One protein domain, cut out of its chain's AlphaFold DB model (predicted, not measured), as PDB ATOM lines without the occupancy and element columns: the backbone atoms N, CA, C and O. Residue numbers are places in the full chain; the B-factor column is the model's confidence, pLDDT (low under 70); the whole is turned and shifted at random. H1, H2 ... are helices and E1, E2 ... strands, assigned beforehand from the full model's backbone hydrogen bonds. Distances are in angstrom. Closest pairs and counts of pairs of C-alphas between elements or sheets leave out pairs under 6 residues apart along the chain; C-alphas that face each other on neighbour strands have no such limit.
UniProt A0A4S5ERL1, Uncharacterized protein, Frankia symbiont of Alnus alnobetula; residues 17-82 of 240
ATOM      1  N   ASP A  17     275.687 183.308 373.788       65.94
ATOM      2  CA  ASP A  17     276.024 182.844 372.430       65.94
ATOM      3  C   ASP A  17     275.315 183.628 371.311       65.94
ATOM      4  O   ASP A  17     275.737 183.606 370.155       65.94
ATOM      5  N   LYS A  18     274.219 184.329 371.630       71.50
ATOM      6  CA  LYS A  18     273.501 185.173 370.657       71.50
ATOM      7  C   LYS A  18     274.174 186.530 370.446       71.50
ATOM      8  O   LYS A  18     274.033 187.129 369.377       71.50
ATOM      9  N   TRP A  19     274.891 187.019 371.454       78.19
ATOM     10  CA  TRP A  19     275.381 188.397 371.504       78.19
ATOM     11  C   TRP A  19     276.900 188.489 371.533       78.19
ATOM     12  O   TRP A  19     277.432 189.572 371.319       78.19
ATOM     13  N   LEU A  20     277.599 187.376 371.750       84.94
ATOM     14  CA  LEU A  20     279.050 187.311 371.741       84.94
ATOM     15  C   LEU A  20     279.527 186.144 370.873       84.94
ATOM     16  O   LEU A  20     279.255 184.982 371.158       84.94
ATOM     17  N   ALA A  21     280.306 186.459 369.846       87.75
ATOM     18  CA  ALA A  21     281.070 185.491 369.077       87.75
ATOM     19  C   ALA A  21     282.551 185.621 369.452       87.75
ATOM     20  O   ALA A  21     283.205 186.600 369.083       87.75
ATOM     21  N   VAL A  22     283.076 184.629 370.176       86.25
ATOM     22  CA  VAL A  22     284.502 184.534 370.519       86.25
ATOM     23  C   VAL A  22     285.154 183.459 369.646       86.25
ATOM     24  O   VAL A  22     284.681 182.320 369.619       86.25
ATOM     25  N   PRO A  23     286.235 183.771 368.919       87.44
ATOM     26  CA  PRO A  23     286.970 182.773 368.156       87.44
ATOM     27  C   PRO A  23     287.660 181.777 369.101       87.44
ATOM     28  O   PRO A  23     288.002 182.111 370.231       87.44
ATOM     29  N   ARG A  24     287.941 180.556 368.621       88.50
ATOM     30  CA  ARG A  24     288.611 179.508 369.428       88.50
ATOM     31  C   ARG A  24     289.945 179.955 370.035       88.50
ATOM     32  O   ARG A  24     290.329 179.455 371.084       88.50
ATOM     33  N   ASN A  25     290.656 180.854 369.356       88.75
ATOM     34  CA  ASN A  25     291.885 181.462 369.848       88.75
ATOM     35  C   ASN A  25     291.807 182.991 369.677       88.75
ATOM     36  O   ASN A  25     292.188 183.495 368.617       88.75
ATOM     37  N   PRO A  26     291.297 183.724 370.681       87.12
ATOM     38  CA  PRO A  26     291.129 185.173 370.603       87.12
ATOM     39  C   PRO A  26     292.448 185.950 370.677       87.12
ATOM     40  O   PRO A  26     292.490 187.090 370.235       87.12
ATOM     41  N   ALA A  27     293.534 185.331 371.154       85.81
ATOM     42  CA  ALA A  27     294.863 185.945 371.183       85.81
ATOM     43  C   ALA A  27     295.562 185.947 369.813       85.81
ATOM     44  O   ALA A  27     296.553 186.649 369.619       85.81
ATOM     45  N   LYS A  28     295.092 185.134 368.856       86.88
ATOM     46  CA  LYS A  28     295.728 185.029 367.540       86.88
ATOM     47  C   LYS A  28     295.551 186.335 366.766       86.88
ATOM     48  O   LYS A  28     294.437 186.828 366.627       86.88
ATOM     49  N   GLN A  29     296.632 186.850 366.182       81.94
ATOM     50  CA  GLN A  29     296.564 188.031 365.323       81.94
ATOM     51  C   GLN A  29     295.544 187.835 364.186       81.94
ATOM     52  O   GLN A  29     295.503 186.782 363.544       81.94
ATOM     53  N   GLY A  30     294.699 188.848 363.972       82.75
ATOM     54  CA  GLY A  30     293.594 188.801 363.010       82.75
ATOM     55  C   GLY A  30     292.353 188.038 363.492       82.75
ATOM     56  O   GLY A  30     291.384 187.935 362.743       82.75
ATOM     57  N   ALA A  31     292.346 187.501 364.717       90.38
ATOM     58  CA  ALA A  31     291.133 186.973 365.326       90.38
ATOM     59  C   ALA A  31     290.160 188.116 365.639       90.38
ATOM     60  O   ALA A  31     290.553 189.148 366.179       90.38
ATOM     61  N   ILE A  32     288.884 187.910 365.312       92.88
ATOM     62  CA  ILE A  32     287.824 188.893 365.530       92.88
ATOM     63  C   ILE A  32     286.869 188.334 366.574       92.88
ATOM     64  O   ILE A  32     286.214 187.316 366.345       92.88
ATOM     65  N   THR A  33     286.784 189.016 367.711       92.12
ATOM     66  CA  THR A  33     285.679 188.844 368.654       92.12
ATOM     67  C   THR A  33     284.584 189.820 368.272       92.12
ATOM     68  O   THR A  33     284.846 191.013 368.150       92.12
ATOM     69  N   ARG A  34     283.349 189.346 368.113       92.12
ATOM     70  CA  ARG A  34     282.212 190.206 367.778       92.12
ATOM     71  C   ARG A  34     281.197 190.222 368.909       92.12
ATOM     72  O   ARG A  34     280.740 189.172 369.347       92.12
ATOM     73  N   VAL A  35     280.806 191.417 369.331       90.81
ATOM     74  CA  VAL A  35     279.633 191.650 370.171       90.81
ATOM     75  C   VAL A  35     278.502 192.106 369.258       90.81
ATOM     76  O   VAL A  35     278.595 193.176 368.661       90.81
ATOM     77  N   ASN A  36     277.448 191.306 369.118       89.25
ATOM     78  CA  ASN A  36     276.242 191.740 368.420       89.25
ATOM     79  C   ASN A  36     275.465 192.683 369.343       89.25
ATOM     80  O   ASN A  36     275.246 192.383 370.517       89.25
ATOM     81  N   LEU A  37     275.060 193.824 368.806       87.69
ATOM     82  CA  LEU A  37     274.360 194.864 369.540       87.69
ATOM     83  C   LEU A  37     272.860 194.798 369.226       87.69
ATOM     84  O   LEU A  37     272.495 194.590 368.066       87.69
ATOM     85  N   PRO A  38     271.977 195.005 370.214       83.88
ATOM     86  CA  PRO A  38     270.549 195.136 369.953       83.88
ATOM     87  C   PRO A  38     270.208 196.345 369.071       83.88
ATOM     88  O   PRO A  38     270.867 197.383 369.132       83.88
ATOM     89  N   ASP A  39     269.103 196.261 368.325       82.38
ATOM     90  CA  ASP A  39     268.640 197.343 367.438       82.38
ATOM     91  C   ASP A  39     268.275 198.643 368.175       82.38
ATOM     92  O   ASP A  39     268.262 199.718 367.581       82.38
ATOM     93  N   HIS A  40     267.981 198.568 369.475       80.12
ATOM     94  CA  HIS A  40     267.685 199.737 370.308       80.12
ATOM     95  C   HIS A  40     268.941 200.364 370.934       80.12
ATOM     96  O   HIS A  40     268.845 201.396 371.594       80.12
ATOM     97  N   TRP A  41     270.119 199.758 370.756       84.56
ATOM     98  CA  TRP A  41     271.347 200.228 371.388       84.56
ATOM     99  C   TRP A  41     271.843 201.523 370.728       84.56
ATOM    100  O   TRP A  41     272.103 201.547 369.522       84.56
ATOM    101  N   ALA A  42     271.946 202.595 371.520       78.75
ATOM    102  CA  ALA A  42     272.242 203.952 371.050       78.75
ATOM    103  C   ALA A  42     273.733 204.188 370.756       78.75
ATOM    104  O   ALA A  42     274.072 204.984 369.885       78.75
ATOM    105  N   GLY A  43     274.615 203.477 371.458       82.12
ATOM    106  CA  GLY A  43     276.056 203.541 371.247       82.12
ATOM    107  C   GLY A  43     276.735 204.773 371.800       82.12
ATOM    108  O   GLY A  43     277.691 205.266 371.209       82.12
ATOM    109  N   GLU A  44     276.284 205.232 372.961       87.31
ATOM    110  CA  GLU A  44     276.959 206.294 373.699       87.31
ATOM    111  C   GLU A  44     278.369 205.844 374.127       87.31
ATOM    112  O   GLU A  44     278.616 204.666 374.400       87.31
ATOM    113  N   GLU A  45     279.313 206.784 374.206       85.25
ATOM    114  CA  GLU A  45     280.737 206.494 374.437       85.25
ATOM    115  C   GLU A  45     280.984 205.684 375.722       85.25
ATOM    116  O   GLU A  45     281.752 204.720 375.731       85.25
ATOM    117  N   TYR A  46     280.264 205.990 376.806       83.81
ATOM    118  CA  TYR A  46     280.385 205.226 378.051       83.81
ATOM    119  C   TYR A  46     279.872 203.780 377.912       83.81
ATOM    120  O   TYR A  46     280.389 202.888 378.588       83.81
ATOM    121  N   GLN A  47     278.882 203.526 377.046       83.31
ATOM    122  CA  GLN A  47     278.362 202.180 376.776       83.31
ATOM    123  C   GLN A  47     279.388 201.376 375.977       83.31
ATOM    124  O   GLN A  47     279.672 200.230 376.327       83.31
ATOM    125  N   GLN A  48     279.998 201.997 374.961       88.12
ATOM    126  CA  GLN A  48     281.100 201.408 374.196       88.12
ATOM    127  C   GLN A  48     282.264 201.022 375.120       88.12
ATOM    128  O   GLN A  48     282.731 199.881 375.095       88.12
ATOM    129  N   LEU A  49     282.680 201.936 376.005       86.38
ATOM    130  CA  LEU A  49     283.748 201.695 376.978       86.38
ATOM    131  C   LEU A  49     283.385 200.588 377.978       86.38
ATOM    132  O   LEU A  49     284.238 199.783 378.361       86.38
ATOM    133  N   ALA A  50     282.124 200.522 378.410       85.25
ATOM    134  CA  ALA A  50     281.647 199.473 379.302       85.25
ATOM    135  C   ALA A  50     281.698 198.085 378.641       85.25
ATOM    136  O   ALA A  50     282.114 197.126 379.298       85.25
ATOM    137  N   ILE A  51     281.333 197.983 377.356       87.12
ATOM    138  CA  ILE A  51     281.461 196.745 376.573       87.12
ATOM    139  C   ILE A  51     282.937 196.381 376.412       87.12
ATOM    140  O   ILE A  51     283.303 195.258 376.746       87.12
ATOM    141  N   ALA A  52     283.794 197.319 375.998       87.12
ATOM    142  CA  ALA A  52     285.227 197.070 375.827       87.12
ATOM    143  C   ALA A  52     285.873 196.511 377.109       87.12
ATOM    144  O   ALA A  52     286.489 195.449 377.093       87.12
ATOM    145  N   ARG A  53     285.602 197.135 378.264       83.62
ATOM    146  CA  ARG A  53     286.085 196.660 379.576       83.62
ATOM    147  C   ARG A  53     285.526 195.296 379.988       83.62
ATOM    148  O   ARG A  53     286.110 194.618 380.835       83.62
ATOM    149  N   LEU A  54     284.337 194.922 379.518       83.62
ATOM    150  CA  LEU A  54     283.793 193.584 379.757       83.62
ATOM    151  C   LEU A  54     284.481 192.555 378.867       83.62
ATOM    152  O   LEU A  54     284.898 191.524 379.387       83.62
ATOM    153  N   VAL A  55     284.662 192.870 377.586       85.31
ATOM    154  CA  VAL A  55     285.364 192.020 376.620       85.31
ATOM    155  C   VAL A  55     286.794 191.734 377.085       85.31
ATOM    156  O   VAL A  55     287.151 190.563 377.192       85.31
ATOM    157  N   ASP A  56     287.560 192.753 377.491       82.50
ATOM    158  CA  ASP A  56     288.915 192.580 378.048       82.50
ATOM    159  C   ASP A  56     288.936 191.616 379.243       82.50
ATOM    160  O   ASP A  56     289.761 190.703 379.333       82.50
ATOM    161  N   ARG A  57     287.986 191.784 380.175       79.56
ATOM    162  CA  ARG A  57     287.889 190.935 381.372       79.56
ATOM    163  C   ARG A  57     287.488 189.499 381.055       79.56
ATOM    164  O   ARG A  57     287.875 188.594 381.791       79.56
ATOM    165  N   TRP A  58     286.680 189.292 380.022       79.00
ATOM    166  CA  TRP A  58     286.188 187.973 379.634       79.00
ATOM    167  C   TRP A  58     287.222 187.189 378.841       79.00
ATOM    168  O   TRP A  58     287.474 186.025 379.149       79.00
ATOM    169  N   ILE A  59     287.848 187.838 377.861       82.38
ATOM    170  CA  ILE A  59     288.827 187.209 376.973       82.38
ATOM    171  C   ILE A  59     290.173 187.018 377.676       82.38
ATOM    172  O   ILE A  59     290.912 186.099 377.324       82.38
ATOM    173  N   LYS A  60     290.470 187.824 378.707       83.38
ATOM    174  CA  LYS A  60     291.744 187.809 379.454       83.38
ATOM    175  C   LYS A  60     292.968 188.070 378.568       83.38
ATOM    176  O   LYS A  60     294.085 187.709 378.927       83.38
ATOM    177  N   VAL A  61     292.748 188.707 377.426       83.25
ATOM    178  CA  VAL A  61     293.761 189.233 376.513       83.25
ATOM    179  C   VAL A  61     293.389 190.696 376.297       83.25
ATOM    180  O   VAL A  61     292.192 190.969 376.197       83.25
ATOM    181  N   PRO A  62     294.349 191.634 376.253       85.88
ATOM    182  CA  PRO A  62     294.056 193.010 375.874       85.88
ATOM    183  C   PRO A  62     293.421 193.057 374.479       85.88
ATOM    184  O   PRO A  62     293.971 192.483 373.535       85.88
ATOM    185  N   MET A  63     292.268 193.708 374.361       88.19
ATOM    186  CA  MET A  63     291.534 193.863 373.111       88.19
ATOM    187  C   MET A  63     291.360 195.345 372.784       88.19
ATOM    188  O   MET A  63     291.148 196.185 373.655       88.19
ATOM    189  N   GLU A  64     291.372 195.669 371.499       90.00
ATOM    190  CA  GLU A  64     291.027 196.999 371.001       90.00
ATOM    191  C   GLU A  64     289.779 196.933 370.120       90.00
ATOM    192  O   GLU A  64     289.513 195.925 369.459       90.00
ATOM    193  N   VAL A  65     288.986 198.006 370.123       91.19
ATOM    194  CA  VAL A  65     287.822 198.117 369.240       91.19
ATOM    195  C   VAL A  65     288.323 198.349 367.818       91.19
ATOM    196  O   VAL A  65     288.864 199.405 367.507       91.19
ATOM    197  N   SER A  66     288.111 197.367 366.950       90.88
ATOM    198  CA  SER A  66     288.510 197.422 365.539       90.88
ATOM    199  C   SER A  66     287.430 198.031 364.647       90.88
ATOM    200  O   SER A  66     287.732 198.699 363.658       90.88
ATOM    201  N   ARG A  67     286.152 197.815 364.986       91.88
ATOM    202  CA  ARG A  67     285.019 198.321 364.208       91.88
ATOM    203  C   ARG A  67     283.770 198.448 365.063       91.88
ATOM    204  O   ARG A  67     283.465 197.575 365.869       91.88
ATOM    205  N   ILE A  68     283.004 199.506 364.816       91.38
ATOM    206  CA  ILE A  68     281.664 199.701 365.368       91.38
ATOM    207  C   ILE A  68     280.705 199.904 364.195       91.38
ATOM    208  O   ILE A  68     280.930 200.764 363.344       91.38
ATOM    209  N   HIS A  69     279.643 199.105 364.128       90.81
ATOM    210  CA  HIS A  69     278.628 199.174 363.078       90.81
ATOM    211  C   HIS A  69     277.247 199.379 363.702       90.81
ATOM    212  O   HIS A  69     276.680 198.444 364.265       90.81
ATOM    213  N   LEU A  70     276.715 200.605 363.623       87.81
ATOM    214  CA  LEU A  70     275.425 200.994 364.233       87.81
ATOM    215  C   LEU A  70     274.355 201.400 363.218       87.81
ATOM    216  O   LEU A  70     273.187 201.529 363.574       87.81
ATOM    217  N   THR A  71     274.738 201.627 361.964       82.81
ATOM    218  CA  THR A  71     273.883 202.273 360.959       82.81
ATOM    219  C   THR A  71     272.849 201.335 360.341       82.81
ATOM    220  O   THR A  71     271.809 201.797 359.882       82.81
ATOM    221  N   SER A  72     273.094 200.024 360.343       78.81
ATOM    222  CA  SER A  72     272.158 199.020 359.830       78.81
ATOM    223  C   SER A  72     272.249 197.711 360.609       78.81
ATOM    224  O   SER A  72     273.266 197.421 361.239       78.81
ATOM    225  N   ALA A  73     271.175 196.920 360.570       79.56
ATOM    226  CA  ALA A  73     271.181 195.575 361.127       79.56
ATOM    227  C   ALA A  73     272.021 194.619 360.243       79.56
ATOM    228  O   ALA A  73     271.937 194.710 359.014       79.56
ATOM    229  N   PRO A  74     272.795 193.685 360.832       82.56
ATOM    230  CA  PRO A  74     273.023 193.529 362.270       82.56
ATOM    231  C   PRO A  74     273.988 194.592 362.810       82.56
ATOM    232  O   PRO A  74     275.039 194.833 362.216       82.56
ATOM    233  N   ARG A  75     273.661 195.191 363.963       89.19
ATOM    234  CA  ARG A  75     274.570 196.099 364.674       89.19
ATOM    235  C   ARG A  75     275.610 195.298 365.447       89.19
ATOM    236  O   ARG A  75     275.284 194.257 366.019       89.19
ATOM    237  N   PHE A  76     276.855 195.763 365.486       91.81
ATOM    238  CA  PHE A  76     277.920 195.048 366.189       91.81
ATOM    239  C   PHE A  76     279.102 195.934 366.591       91.81
ATOM    240  O   PHE A  76     279.327 197.008 366.031       91.81
ATOM    241  N   MET A  77     279.899 195.425 367.528       93.75
ATOM    242  CA  MET A  77     281.261 195.873 367.807       93.75
ATOM    243  C   MET A  77     282.223 194.711 367.583       93.75
ATOM    244  O   MET A  77     281.993 193.607 368.076       93.75
ATOM    245  N   GLU A  78     283.297 194.952 366.846       94.62
ATOM    246  CA  GLU A  78     284.369 193.988 366.629       94.62
ATOM    247  C   GLU A  78     285.610 194.397 367.400       94.62
ATOM    248  O   GLU A  78     286.022 195.559 367.395       94.62
ATOM    249  N   PHE A  79     286.239 193.404 368.001       94.31
ATOM    250  CA  PHE A  79     287.433 193.537 368.805       94.31
ATOM    251  C   PHE A  79     288.523 192.644 368.236       94.31
ATOM    252  O   PHE A  79     288.288 191.461 367.963       94.31
ATOM    253  N   THR A  80     289.714 193.204 368.111       93.19
ATOM    254  CA  THR A  80     290.933 192.473 367.765       93.19
ATOM    255  C   THR A  80     291.863 192.453 368.971       93.19
ATOM    256  O   THR A  80     291.813 193.377 369.786       93.19
ATOM    257  N   PRO A  81     292.699 191.413 369.130       90.25
ATOM    258  CA  PRO A  81     293.720 191.431 370.167       90.25
ATOM    259  C   PRO A  81     294.644 192.627 369.938       90.25
ATOM    260  O   PRO A  81     295.129 192.819 368.820       90.25
ATOM    261  N   THR A  82     294.880 193.414 370.989       88.12
ATOM    262  CA  THR A  82     295.808 194.544 370.936       88.12
ATOM    263  C   THR A  82     297.183 194.013 370.535       88.12
ATOM    264  O   THR A  82     297.711 193.130 371.230       88.12
TER     265      THR A  82
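AT A GLANCE: This is residues 17 to 82 of the 240 residues of an uncharacterized protein of Frankia symbiont of Alnus alnobetula (UniProt A0A4S5ERL1). Look for a small sheet of three antiparallel strands with a single helix, H1, slanting across one of its faces, and with the opening stretch of the printed part running beside the edge strand E1, which residues 20 to 21 pair with. E2 and E3 make a hairpin, and E3 is in the middle of the sheet, between E1 and E2. The printed part has 66 residues, with one named helix and three named strands in the order E1, H1, E2, E3; across the sheet the order is E1, E3, E2, and the class is mixed, helices and strands. The whole is compact, with a radius of gyration of the C-alphas of 11.2 A, and spans 31 by 21 by 19 A.

HOW THE PARTS SIT: Begin with the inner strand E3, residues 75 to 81. Its antiparallel neighbour E1, residues 33 to 37, is an edge strand at 159 degrees to it; look for N 35 and O 77 at 2.8 A, within hydrogen-bond range. E2, residues 63 to 69, is the other edge strand, antiparallel to E3 at 157 degrees, with N 66 and O 78 2.8 A apart, within hydrogen-bond range. Now turn to H1, residues 45 to 59, which is on the sheet at a height over the sheet of 9.2 A. It lies over E3 and E2 and runs slantwise to the strands, at 50 degrees to E3 on the local plane. H1 and E2 touch; their closest C-alphas, those of Asp 56 and Met 63, are 5.7 A apart. H1 is near E1 and E3, with 6 and 9 pairs of C-alphas within 10 A. E1, H1 and E2 form a split strand-helix-strand unit, two strands running the same way with E3 between them, and its crossover is right-handed. The helix and sheet make two layers, the helix on one face. In H1 every O i to N i+4 pair is within hydrogen-bond range.

IN THESE COORDINATES: Find C-alpha 33 at (285.679, 188.844, 368.654), where E1 begins; it runs 12.9 A to C-alpha 37. From C-alpha 45 at (280.737, 206.494, 374.437), H1 runs 21.1 A to C-alpha 59. E2 covers 17.2 A, and E3 covers 20.5 A, ending at C-alpha 81 at (293.720, 191.431, 370.167).

THE WHOLE: The two C-alphas farthest apart, those of Lys 28 and His 40, are 31.8 A apart. Residues 17 to 32 hold no named element; within them, residues 20 to 21 pair antiparallel with residues 34 to 35 of E1. The links H1 to E2 and E2 to E3 are tight, and E1 to H1 is short. The printed part has no cut. The mean pLDDT of the printed part is 86.0, and residue 17 is the one printed residue under 70.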